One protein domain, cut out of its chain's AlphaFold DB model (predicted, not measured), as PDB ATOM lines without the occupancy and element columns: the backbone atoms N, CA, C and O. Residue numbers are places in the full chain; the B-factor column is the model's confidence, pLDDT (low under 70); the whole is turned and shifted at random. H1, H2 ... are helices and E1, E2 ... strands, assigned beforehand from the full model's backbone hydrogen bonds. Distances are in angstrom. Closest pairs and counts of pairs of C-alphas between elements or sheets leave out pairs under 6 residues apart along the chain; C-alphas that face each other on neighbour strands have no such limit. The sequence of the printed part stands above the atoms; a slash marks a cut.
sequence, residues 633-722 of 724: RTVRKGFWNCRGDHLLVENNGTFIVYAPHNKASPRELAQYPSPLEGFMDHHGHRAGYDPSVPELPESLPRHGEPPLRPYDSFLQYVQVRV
ATOM      1  N   ARG A 633      26.236  12.065  54.810       93.69
ATOM      2  CA  ARG A 633      25.819  11.802  53.430       93.69
ATOM      3  C   ARG A 633      26.812  10.859  52.767       93.69
ATOM      4  O   ARG A 633      28.016  11.109  52.781       93.69
ATOM      5  N   THR A 634      26.310   9.787  52.168       96.25
ATOM      6  CA  THR A 634      27.112   8.927  51.295       96.25
ATOM      7  C   THR A 634      27.277   9.631  49.952       96.25
ATOM      8  O   THR A 634      26.288   9.963  49.304       96.25
ATOM      9  N   VAL A 635      28.518   9.880  49.540       97.25
ATOM     10  CA  VAL A 635      28.869  10.511  48.258       97.25
ATOM     11  C   VAL A 635      29.910   9.668  47.530       97.25
ATOM     12  O   VAL A 635      30.590   8.843  48.143       97.25
ATOM     13  N   ARG A 636      30.032   9.850  46.215       98.12
ATOM     14  CA  ARG A 636      31.068   9.178  45.423       98.12
ATOM     15  C   ARG A 636      32.422   9.845  45.672       98.12
ATOM     16  O   ARG A 636      32.512  11.067  45.719       98.12
ATOM     17  N   LYS A 637      33.461   9.036  45.854       98.06
ATOM     18  CA  LYS A 637      34.858   9.454  46.038       98.06
ATOM     19  C   LYS A 637      35.516   9.660  44.670       98.06
ATOM     20  O   LYS A 637      35.156   8.971  43.723       98.06
ATOM     21  N   GLY A 638      36.494  10.558  44.573       98.00
ATOM     22  CA  GLY A 638      37.070  10.981  43.288       98.00
ATOM     23  C   GLY A 638      36.313  12.172  42.701       98.00
ATOM     24  O   GLY A 638      35.494  12.770  43.397       98.00
ATOM     25  N   PHE A 639      36.607  12.531  41.452       98.56
ATOM     26  CA  PHE A 639      36.075  13.721  40.779       98.56
ATOM     27  C   PHE A 639      34.924  13.350  39.836       98.56
ATOM     28  O   PHE A 639      35.121  12.592  38.891       98.56
ATOM     29  N   TRP A 640      33.731  13.905  40.062       98.62
ATOM     30  CA  TRP A 640      32.508  13.578  39.313       98.62
ATOM     31  C   TRP A 640      31.843  14.831  38.734       98.62
ATOM     32  O   TRP A 640      31.948  15.914  39.311       98.62
ATOM     33  N   ASN A 641      31.123  14.698  37.621       98.56
ATOM     34  CA  ASN A 641      30.205  15.732  37.118       98.56
ATOM     35  C   ASN A 641      28.733  15.349  37.397       98.56
ATOM     36  O   ASN A 641      28.451  14.227  37.821       98.56
ATOM     37  N   CYS A 642      27.770  16.246  37.158       98.19
ATOM     38  CA  CYS A 642      26.356  15.964  37.454       98.19
ATOM     39  C   CYS A 642      25.720  14.881  36.563       98.19
ATOM     40  O   CYS A 642      24.743  14.256  36.970       98.19
ATOM     41  N   ARG A 643      26.297  14.603  35.383       98.31
ATOM     42  CA  ARG A 643      25.934  13.451  34.536       98.31
ATOM     43  C   ARG A 643      26.438  12.131  35.128       98.31
ATOM     44  O   ARG A 643      25.883  11.089  34.799       98.31
ATOM     45  N   GLY A 644      27.426  12.155  36.018       98.38
ATOM     46  CA  GLY A 644      28.046  10.971  36.607       98.38
ATOM     47  C   GLY A 644      29.276  10.461  35.867       98.38
ATOM     48  O   GLY A 644      29.702   9.338  36.132       98.38
ATOM     49  N   ASP A 645      29.858  11.254  34.972       98.56
ATOM     50  CA  ASP A 645      31.158  10.930  34.387       98.56
ATOM     51  C   ASP A 645      32.255  11.161  35.444       98.56
ATOM     52  O   ASP A 645      32.176  12.115  36.228       98.56
ATOM     53  N   HIS A 646      33.258  10.282  35.484       98.56
ATOM     54  CA  HIS A 646      34.339  10.301  36.474       98.56
ATOM     55  C   HIS A 646      35.661  10.729  35.836       98.56
ATOM     56  O   HIS A 646      36.061  10.177  34.810       98.56
ATOM     57  N   LEU A 647      36.356  11.673  36.472       98.50
ATOM     58  CA  LEU A 647      37.711  12.070  36.106       98.50
ATOM     59  C   LEU A 647      38.710  11.252  36.931       98.50
ATOM     60  O   LEU A 647      38.897  11.469  38.131       98.50
ATOM     61  N   LEU A 648      39.339  10.287  36.270       98.12
ATOM     62  CA  LEU A 648      40.368   9.426  36.829       98.12
ATOM     63  C   LEU A 648      41.725  10.131  36.709       98.12
ATOM     64  O   LEU A 648      42.149  10.468  35.607       98.12
ATOM     65  N   VAL A 649      42.407  10.343  37.834       97.25
ATOM     66  CA  VAL A 649      43.764  10.911  37.873       97.25
ATOM     67  C   VAL A 649      44.721   9.802  38.304       97.25
ATOM     68  O   VAL A 649      44.720   9.403  39.468       97.25
ATOM     69  N   GLU A 650      45.506   9.283  37.363       96.25
ATOM     70  CA  GLU A 650      46.524   8.254  37.586       96.25
ATOM     71  C   GLU A 650      47.934   8.820  37.314       96.25
ATOM     72  O   GLU A 650      48.110   9.860  36.680       96.25
ATOM     73  N   ASN A 651      48.980   8.122  37.773       97.06
ATOM     74  CA  ASN A 651      50.381   8.558  37.619       97.06
ATOM     75  C   ASN A 651      50.855   8.637  36.149       97.06
ATOM     76  O   ASN A 651      51.916   9.188  35.865       97.06
ATOM     77  N   ASN A 652      50.100   8.029  35.236       95.25
ATOM     78  CA  ASN A 652      50.327   7.948  33.792       95.25
ATOM     79  C   ASN A 652      49.567   9.043  33.005       95.25
ATOM     80  O   ASN A 652      49.849   9.230  31.823       95.25
ATOM     81  N   GLY A 653      48.628   9.761  33.637       97.12
ATOM     82  CA  GLY A 653      47.783  10.766  33.000       97.12
ATOM     83  C   GLY A 653      46.389  10.889  33.627       97.12
ATOM     84  O   GLY A 653      46.004  10.160  34.542       97.12
ATOM     85  N   THR A 654      45.616  11.831  33.094       98.12
ATOM     86  CA  THR A 654      44.196  12.001  33.419       98.12
ATOM     87  C   THR A 654      43.349  11.305  32.356       98.12
ATOM     88  O   THR A 654      43.670  11.395  31.172       98.12
ATOM     89  N   PHE A 655      42.252  10.658  32.757       98.38
ATOM     90  CA  PHE A 655      41.296  10.009  31.854       98.38
ATOM     91  C   PHE A 655      39.849  10.288  32.269       98.38
ATOM     92  O   PHE A 655      39.546  10.397  33.459       98.38
ATOM     93  N   ILE A 656      38.932  10.338  31.302       98.44
ATOM     94  CA  ILE A 656      37.485  10.401  31.558       98.44
ATOM     95  C   ILE A 656      36.873   9.000  31.435       98.44
ATOM     96  O   ILE A 656      37.165   8.248  30.506       98.44
ATOM     97  N   VAL A 657      35.995   8.660  32.378       98.38
ATOM     98  CA  VAL A 657      35.157   7.454  32.366       98.38
ATOM     99  C   VAL A 657      33.700   7.901  32.290       98.38
ATOM    100  O   VAL A 657      33.142   8.410  33.265       98.38
ATOM    101  N   TYR A 658      33.085   7.740  31.119       98.31
ATOM    102  CA  TYR A 658      31.717   8.196  30.873       98.31
ATOM    103  C   TYR A 658      30.660   7.329  31.568       98.31
ATOM    104  O   TYR A 658      30.759   6.102  31.613       98.31
ATOM    105  N   ALA A 659      29.600   7.969  32.071       98.12
ATOM    106  CA  ALA A 659      28.450   7.264  32.618       98.12
ATOM    107  C   ALA A 659      27.647   6.564  31.505       98.12
ATOM    108  O   ALA A 659      27.212   7.234  30.555       98.12
ATOM    109  N   PRO A 660      27.371   5.248  31.619       97.69
ATOM    110  CA  PRO A 660      26.394   4.593  30.762       97.69
ATOM    111  C   PRO A 660      25.003   5.172  31.049       97.69
ATOM    112  O   PRO A 660      24.704   5.588  32.169       97.69
ATOM    113  N   HIS A 661      24.130   5.191  30.040       97.12
ATOM    114  CA  HIS A 661      22.862   5.930  30.089       97.12
ATOM    115  C   HIS A 661      21.958   5.560  31.286       97.12
ATOM    116  O   HIS A 661      21.269   6.417  31.826       97.12
ATOM    117  N   ASN A 662      22.015   4.310  31.758       97.25
ATOM    118  CA  ASN A 662      21.267   3.811  32.919       97.25
ATOM    119  C   ASN A 662      21.868   4.173  34.296       97.25
ATOM    120  O   ASN A 662      21.231   3.905  35.313       97.25
ATOM    121  N   LYS A 663      23.081   4.740  34.352       97.25
ATOM    122  CA  LYS A 663      23.720   5.274  35.574       97.25
ATOM    123  C   LYS A 663      23.953   6.792  35.506       97.25
ATOM    124  O   LYS A 663      24.517   7.358  36.444       97.25
ATOM    125  N   ALA A 664      23.529   7.431  34.414       97.75
ATOM    126  CA  ALA A 664      23.689   8.858  34.184       97.75
ATOM    127  C   ALA A 664      22.690   9.707  34.997       97.75
ATOM    128  O   ALA A 664      21.605   9.251  35.353       97.75
ATOM    129  N   SER A 665      23.067  10.958  35.272       97.62
ATOM    130  CA  SER A 665      22.303  11.949  36.051       97.62
ATOM    131  C   SER A 665      21.743  11.439  37.400       97.62
ATOM    132  O   SER A 665      20.555  11.622  37.690       97.62
ATOM    133  N   PRO A 666      22.561  10.785  38.246       97.44
ATOM    134  CA  PRO A 666      22.112  10.202  39.508       97.44
ATOM    135  C   PRO A 666      21.885  11.295  40.571       97.44
ATOM    136  O   PRO A 666      22.591  12.306  40.616       97.44
ATOM    137  N   ARG A 667      20.883  11.116  41.445       97.00
ATOM    138  CA  ARG A 667      20.380  12.196  42.323       97.00
ATOM    139  C   ARG A 667      21.426  12.746  43.296       97.00
ATOM    140  O   ARG A 667      21.397  13.936  43.594       97.00
ATOM    141  N   GLU A 668      22.359  11.922  43.767       96.06
ATOM    142  CA  GLU A 668      23.445  12.344  44.656       96.06
ATOM    143  C   GLU A 668      24.478  13.259  43.977       96.06
ATOM    144  O   GLU A 668      25.220  13.960  44.669       96.06
ATOM    145  N   LEU A 669      24.503  13.299  42.637       97.75
ATOM    146  CA  LEU A 669      25.385  14.166  41.852       97.75
ATOM    147  C   LEU A 669      24.700  15.443  41.328       97.75
ATOM    148  O   LEU A 669      25.351  16.262  40.688       97.75
ATOM    149  N   ALA A 670      23.427  15.688  41.656       97.50
ATOM    150  CA  ALA A 670      22.691  16.871  41.188       97.50
ATOM    151  C   ALA A 670      23.293  18.226  41.637       97.50
ATOM    152  O   ALA A 670      22.982  19.256  41.047       97.50
ATOM    153  N   GLN A 671      24.156  18.232  42.662       97.19
ATOM    154  CA  GLN A 671      24.890  19.412  43.156       97.19
ATOM    155  C   GLN A 671      26.272  19.630  42.492       97.19
ATOM    156  O   GLN A 671      26.994  20.548  42.880       97.19
ATOM    157  N   TYR A 672      26.698  18.747  41.583       98.25
ATOM    158  CA  TYR A 672      28.035  18.774  40.973       98.25
ATOM    159  C   TYR A 672      28.037  19.638  39.692       98.25
ATOM    160  O   TYR A 672      26.966  19.921  39.153       98.25
ATOM    161  N   PRO A 673      29.212  20.077  39.197       98.50
ATOM    162  CA  PRO A 673      29.323  20.853  37.961       98.50
ATOM    163  C   PRO A 673      28.686  20.162  36.752       98.50
ATOM    164  O   PRO A 673      28.622  18.930  36.680       98.50
ATOM    165  N   SER A 674      28.253  20.955  35.772       98.31
ATOM    166  CA  SER A 674      27.809  20.414  34.485       98.31
ATOM    167  C   SER A 674      28.972  19.762  33.710       98.31
ATOM    168  O   SER A 674      30.127  20.141  33.917       98.31
ATOM    169  N   PRO A 675      28.719  18.819  32.778       97.69
ATOM    170  CA  PRO A 675      29.792  18.096  32.083       97.69
ATOM    171  C   PRO A 675      30.768  18.966  31.280       97.69
ATOM    172  O   PRO A 675      31.873  18.517  31.006       97.69
ATOM    173  N   LEU A 676      30.369  20.191  30.916       97.62
ATOM    174  CA  LEU A 676      31.200  21.174  30.205       97.62
ATOM    175  C   LEU A 676      31.820  22.234  31.137       97.62
ATOM    176  O   LEU A 676      32.666  23.011  30.709       97.62
ATOM    177  N   GLU A 677      31.391  22.284  32.398       98.19
ATOM    178  CA  GLU A 677      31.950  23.142  33.451       98.19
ATOM    179  C   GLU A 677      33.121  22.432  34.145       98.19
ATOM    180  O   GLU A 677      34.150  23.050  34.419       98.19
ATOM    181  N   GLY A 678      32.989  21.122  34.381       98.25
ATOM    182  CA  GLY A 678      34.061  20.282  34.900       98.25
ATOM    183  C   GLY A 678      33.579  19.185  35.835       98.25
ATOM    184  O   GLY A 678      32.507  18.608  35.664       98.25
ATOM    185  N   PHE A 679      34.403  18.909  36.837       98.69
ATOM    186  CA  PHE A 679      34.212  17.860  37.827       98.69
ATOM    187  C   PHE A 679      34.416  18.439  39.229       98.69
ATOM    188  O   PHE A 679      35.117  19.432  39.417       98.69
ATOM    189  N   MET A 680      33.824  17.810  40.238       98.56
ATOM    190  CA  MET A 680      34.002  18.172  41.642       98.56
ATOM    191  C   MET A 680      34.210  16.917  42.483       98.56
ATOM    192  O   MET A 680      33.636  15.872  42.177       98.56
ATOM    193  N   ASP A 681      35.041  17.004  43.517       98.06
ATOM    194  CA  ASP A 681      35.271  15.894  44.436       98.06
ATOM    195  C   ASP A 681      34.308  15.893  45.636       98.06
ATOM    196  O   ASP A 681      33.562  16.839  45.899       98.06
ATOM    197  N   HIS A 682      34.357  14.809  46.406       97.19
ATOM    198  CA  HIS A 682      33.629  14.649  47.667       97.19
ATOM    199  C   HIS A 682      33.928  15.695  48.764       97.19
ATOM    200  O   HIS A 682      33.158  15.786  49.724       97.19
ATOM    201  N   HIS A 683      35.005  16.479  48.644       96.81
ATOM    202  CA  HIS A 683      35.341  17.585  49.546       96.81
ATOM    203  C   HIS A 683      34.844  18.948  49.026       96.81
ATOM    204  O   HIS A 683      34.764  19.897  49.804       96.81
ATOM    205  N   GLY A 684      34.466  19.045  47.746       96.62
ATOM    206  CA  GLY A 684      34.033  20.274  47.079       96.62
ATOM    207  C   GLY A 684      35.106  20.942  46.210       96.62
ATOM    208  O   GLY A 684      34.839  22.000  45.636       96.62
ATOM    209  N   HIS A 685      36.297  20.351  46.067       98.12
ATOM    210  CA  HIS A 685      37.315  20.838  45.135       98.12
ATOM    211  C   HIS A 685      36.830  20.652  43.698       98.12
ATOM    212  O   HIS A 685      36.313  19.591  43.351       98.12
ATOM    213  N   ARG A 686      37.022  21.662  42.848       98.31
ATOM    214  CA  ARG A 686      36.606  21.640  41.439       98.31
ATOM    215  C   ARG A 686      37.814  21.516  40.514       98.31
ATOM    216  O   ARG A 686      38.792  22.236  40.686       98.31
ATOM    217  N   ALA A 687      37.703  20.649  39.515       98.31
ATOM    218  CA  ALA A 687      38.601  20.561  38.369       98.31
ATOM    219  C   ALA A 687      37.831  21.009  37.118       98.31
ATOM    220  O   ALA A 687      36.679  20.612  36.939       98.31
ATOM    221  N   GLY A 688      38.431  21.846  36.269       98.31
ATOM    222  CA  GLY A 688      37.788  22.294  35.029       98.31
ATOM    223  C   GLY A 688      37.608  21.155  34.022       98.31
ATOM    224  O   GLY A 688      38.346  20.171  34.057       98.31
ATOM    225  N   TYR A 689      36.636  21.286  33.118       98.31
ATOM    226  CA  TYR A 689      36.541  20.394  31.961       98.31
ATOM    227  C   TYR A 689      37.673  20.698  30.969       98.31
ATOM    228  O   TYR A 689      37.821  21.837  30.525       98.31
ATOM    229  N   ASP A 690      38.442  19.674  30.601       98.06
ATOM    230  CA  ASP A 690      39.493  19.750  29.587       98.06
ATOM    231  C   ASP A 690      39.173  18.749  28.457       98.06
ATOM    232  O   ASP A 690      39.217  17.537  28.688       98.06
ATOM    233  N   PRO A 691      38.843  19.218  27.236       97.38
ATOM    234  CA  PRO A 691      38.489  18.354  26.110       97.38
ATOM    235  C   PRO A 691      39.683  17.607  25.494       97.38
ATOM    236  O   PRO A 691      39.480  16.821  24.571       97.38
ATOM    237  N   SER A 692      40.916  17.856  25.950       97.94
ATOM    238  CA  SER A 692      42.099  17.088  25.543       97.94
ATOM    239  C   SER A 692      42.303  15.809  26.365       97.94
ATOM    240  O   SER A 692      43.089  14.948  25.965       97.94
ATOM    241  N   VAL A 693      41.578  15.654  27.481       98.06
ATOM    242  CA  VAL A 693      41.636  14.464  28.339       98.06
ATOM    243  C   VAL A 693      40.993  13.268  27.617       98.06
ATOM    244  O   VAL A 693      39.802  13.315  27.304       98.06
ATOM    245  N   PRO A 694      41.742  12.179  27.357       98.12
ATOM    246  CA  PRO A 694      41.221  11.024  26.639       98.12
ATOM    247  C   PRO A 694      40.249  10.189  27.482       98.12
ATOM    248  O   PRO A 694      40.292  10.167  28.714       98.12
ATOM    249  N   GLU A 695      39.398   9.427  26.800       97.75
ATOM    250  CA  GLU A 695      38.573   8.394  27.427       97.75
ATOM    251  C   GLU A 695      39.444   7.217  27.892       97.75
ATOM    252  O   GLU A 695      40.371   6.812  27.187       97.75
ATOM    253  N   LEU A 696      39.146   6.636  29.059       97.62
ATOM    254  CA  LEU A 696      39.883   5.468  29.551       97.62
ATOM    255  C   LEU A 696      39.587   4.243  28.659       97.62
ATOM    256  O   LEU A 696      38.445   3.762  28.681       97.62
ATOM    257  N   PRO A 697      40.579   3.652  27.959       96.94
ATOM    258  CA  PRO A 697      40.333   2.582  26.984       96.94
ATOM    259  C   PRO A 697      39.714   1.306  27.573       96.94
ATOM    260  O   PRO A 697      39.065   0.548  26.859       96.94
ATOM    261  N   GLU A 698      39.893   1.069  28.875       97.50
ATOM    262  CA  GLU A 698      39.311  -0.071  29.596       97.50
ATOM    263  C   GLU A 698      37.811   0.102  29.881       97.50
ATOM    264  O   GLU A 698      37.103  -0.887  30.058       97.50
ATOM    265  N   SER A 699      37.320   1.345  29.923       97.38
ATOM    266  CA  SER A 699      35.902   1.663  30.159       97.38
ATOM    267  C   SER A 699      35.045   1.634  28.889       97.38
ATOM    268  O   SER A 699      33.818   1.715  28.968       97.38
ATOM    269  N   LEU A 700      35.680   1.488  27.721       96.50
ATOM    270  CA  LEU A 700      35.021   1.452  26.420       96.50
ATOM    271  C   LEU A 700      34.713   0.008  25.974       96.50
ATOM    272  O   LEU A 700      35.592  -0.852  26.050       96.50
ATOM    273  N   PRO A 701      33.501  -0.272  25.455       95.94
ATOM    274  CA  PRO A 701      33.205  -1.526  24.763       95.94
ATOM    275  C   PRO A 701      34.115  -1.700  23.540       95.94
ATOM    276  O   PRO A 701      34.261  -0.776  22.736       95.94
ATOM    277  N   ARG A 702      34.701  -2.888  23.352       94.75
ATOM    278  CA  ARG A 702      35.604  -3.178  22.222       94.75
ATOM    279  C   ARG A 702      35.010  -4.280  21.355       94.75
ATOM    280  O   ARG A 702      34.650  -5.331  21.852       94.75
ATOM    281  N   HIS A 703      34.870  -4.032  20.052       94.25
ATOM    282  CA  HIS A 703      34.367  -5.006  19.062       94.25
ATOM    283  C   HIS A 703      32.989  -5.650  19.366       94.25
ATOM    284  O   HIS A 703      32.628  -6.643  18.743       94.25
ATOM    285  N   GLY A 704      32.192  -5.059  20.264       94.81
ATOM    286  CA  GLY A 704      30.905  -5.600  20.725       94.81
ATOM    287  C   GLY A 704      30.979  -6.354  22.057       94.81
ATOM    288  O   GLY A 704      29.937  -6.662  22.631       94.81
ATOM    289  N   GLU A 705      32.180  -6.595  22.583       96.44
ATOM    290  CA  GLU A 705      32.395  -7.073  23.948       96.44
ATOM    291  C   GLU A 705      32.063  -5.968  24.973       96.44
ATOM    292  O   GLU A 705      32.217  -4.775  24.669       96.44
ATOM    293  N   PRO A 706      31.619  -6.326  26.195       95.50
ATOM    294  CA  PRO A 706      31.471  -5.367  27.287       95.50
ATOM    295  C   PRO A 706      32.818  -4.696  27.634       95.50
ATOM    296  O   PRO A 706      33.879  -5.255  27.355       95.50
ATOM    297  N   PRO A 707      32.803  -3.502  28.257       97.44
ATOM    298  CA  PRO A 707      34.032  -2.817  28.650       97.44
ATOM    299  C   PRO A 707      34.829  -3.636  29.674       97.44
ATOM    300  O   PRO A 707      34.256  -4.177  30.623       97.44
ATOM    301  N   LEU A 708      36.153  -3.685  29.493       97.25
ATOM    302  CA  LEU A 708      37.092  -4.473  30.308       97.25
ATOM    303  C   LEU A 708      36.999  -4.139  31.806       97.25
ATOM    304  O   LEU A 708      37.061  -5.035  32.646       97.25
ATOM    305  N   ARG A 709      36.802  -2.857  32.141       98.00
ATOM    306  CA  ARG A 709      36.386  -2.397  33.472       98.00
ATOM    307  C   ARG A 709      34.947  -1.877  33.384       98.00
ATOM    308  O   ARG A 709      34.728  -0.805  32.815       98.00
ATOM    309  N   PRO A 710      33.948  -2.576  33.958       97.88
ATOM    310  CA  PRO A 710      32.578  -2.078  33.983       97.88
ATOM    311  C   PRO A 710      32.489  -0.814  34.845       97.88
ATOM    312  O   PRO A 710      33.162  -0.712  35.872       97.88
ATOM    313  N   TYR A 711      31.622   0.129  34.468       98.31
ATOM    314  CA  TYR A 711      31.452   1.425  35.148       98.31
ATOM    315  C   TYR A 711      31.247   1.308  36.673       98.31
ATOM    316  O   TYR A 711      31.759   2.121  37.442       98.31
ATOM    317  N   ASP A 712      30.581   0.248  37.137       98.12
ATOM    318  CA  ASP A 712      30.343   0.027  38.567       98.12
ATOM    319  C   ASP A 712      31.626  -0.265  39.373       98.12
ATOM    320  O   ASP A 712      31.649  -0.028  40.577       98.12
ATOM    321  N   SER A 713      32.726  -0.672  38.723       97.88
ATOM    322  CA  SER A 713      34.045  -0.821  39.367       97.88
ATOM    323  C   SER A 713      34.698   0.513  39.766       97.88
ATOM    324  O   SER A 713      35.594   0.528  40.608       97.88
ATOM    325  N   PHE A 714      34.232   1.635  39.207       97.94
ATOM    326  CA  PHE A 714      34.706   2.983  39.537       97.94
ATOM    327  C   PHE A 714      33.884   3.637  40.665       97.94
ATOM    328  O   PHE A 714      34.267   4.686  41.184       97.94
ATOM    329  N   LEU A 715      32.759   3.035  41.077       97.88
ATOM    330  CA  LEU A 715      31.837   3.586  42.078       97.88
ATOM    331  C   LEU A 715      32.302   3.331  43.522       97.88
ATOM    332  O   LEU A 715      31.654   2.615  44.287       97.88
ATOM    333  N   GLN A 716      33.409   3.956  43.932       98.06
ATOM    334  CA  GLN A 716      33.787   3.998  45.347       98.06
ATOM    335  C   GLN A 716      32.982   5.079  46.088       98.06
ATOM    336  O   GLN A 716      33.004   6.252  45.717       98.06
ATOM    337  N   TYR A 717      32.301   4.696  47.170       97.81
ATOM    338  CA  TYR A 717      31.537   5.603  48.031       97.81
ATOM    339  C   TYR A 717      32.258   5.890  49.350       97.81
ATOM    340  O   TYR A 717      33.001   5.055  49.864       97.81
ATOM    341  N   VAL A 718      32.002   7.070  49.914       97.75
ATOM    342  CA  VAL A 718      32.529   7.546  51.200       97.75
ATOM    343  C   VAL A 718      31.454   8.325  51.958       97.75
ATOM    344  O   VAL A 718      30.618   9.002  51.359       97.75
ATOM    345  N   GLN A 719      31.462   8.227  53.288       97.06
ATOM    346  CA  GLN A 719      30.555   8.987  54.149       97.06
ATOM    347  C   GLN A 719      31.184  10.335  54.508       97.06
ATOM    348  O   GLN A 719      32.186  10.393  55.215       97.06
ATOM    349  N   VAL A 720      30.576  11.424  54.042       95.38
ATOM    350  CA  VAL A 720      30.970  12.793  54.391       95.38
ATOM    351  C   VAL A 720      29.992  13.333  55.429       95.38
ATOM    352  O   VAL A 720      28.777  13.320  55.225       95.38
ATOM    353  N   ARG A 721      30.518  13.814  56.557       94.00
ATOM    354  CA  ARG A 721      29.726  14.488  57.593       94.00
ATOM    355  C   ARG A 721      29.200  15.812  57.044       94.00
ATOM    356  O   ARG A 721      29.985  16.629  56.573       94.00
ATOM    357  N   VAL A 722      27.893  16.040  57.116       89.69
ATOM    358  CA  VAL A 722      27.299  17.324  56.739       89.69
ATOM    359  C   VAL A 722      27.505  18.313  57.885       89.69
ATOM    360  O   VAL A 722      26.973  18.143  58.982       89.69
TER     361      VAL A 722
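This is residues 633 to 722 of the 724 residues of an uncharacterized protein of Wolfiporia cocos (strain MD-104) (UniProt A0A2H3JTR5). With little regular structure, three separate two-stranded antiparallel ribbons are joined largely by loops: E1-E6 at one end of the long axis, hairpins E2-E3 and E4-E5 between, and the loop of residues 700 to 707 at the other end. The 90 printed residues run E1 E2 E3 E4 E5 H1 E6; named elements, mostly strand, hold only 30. The whole is compact, radius of gyration of the C-alphas 12.9 A, yet elongated, spanning 44 by 25 by 23 A.

E1, residues 633 to 636, is antiparallel to E6, residues 717 to 721; N 635 and O 718 are 2.9 A apart. E2, residues 646 to 650, forms a hairpin with E3, residues 653 to 657; N 648 to O 655 is 2.8 A. E4, residues 678 to 681, forms a hairpin with E5, residues 686 to 688; N 679 to O 687 is 2.8 A. The closest C-alphas of E2 and E4, Leu 647 and Phe 679, are 7.0 A apart. H1, residues 711 to 714, is too short for an O i to N i+4 pair; its one O i to N i+3 pair is within range.

C-alpha 633 begins E1 at (25.819, 11.802, 53.430). E2 is 12.4 A long, E3 13.1 A, and E6 13.2 A, ending at C-alpha 721 (29.726, 14.488, 57.593).

The printed part has no cut. Links E3 to E4 and E5 to H1 are long. No printed residue is under 70 in pLDDT.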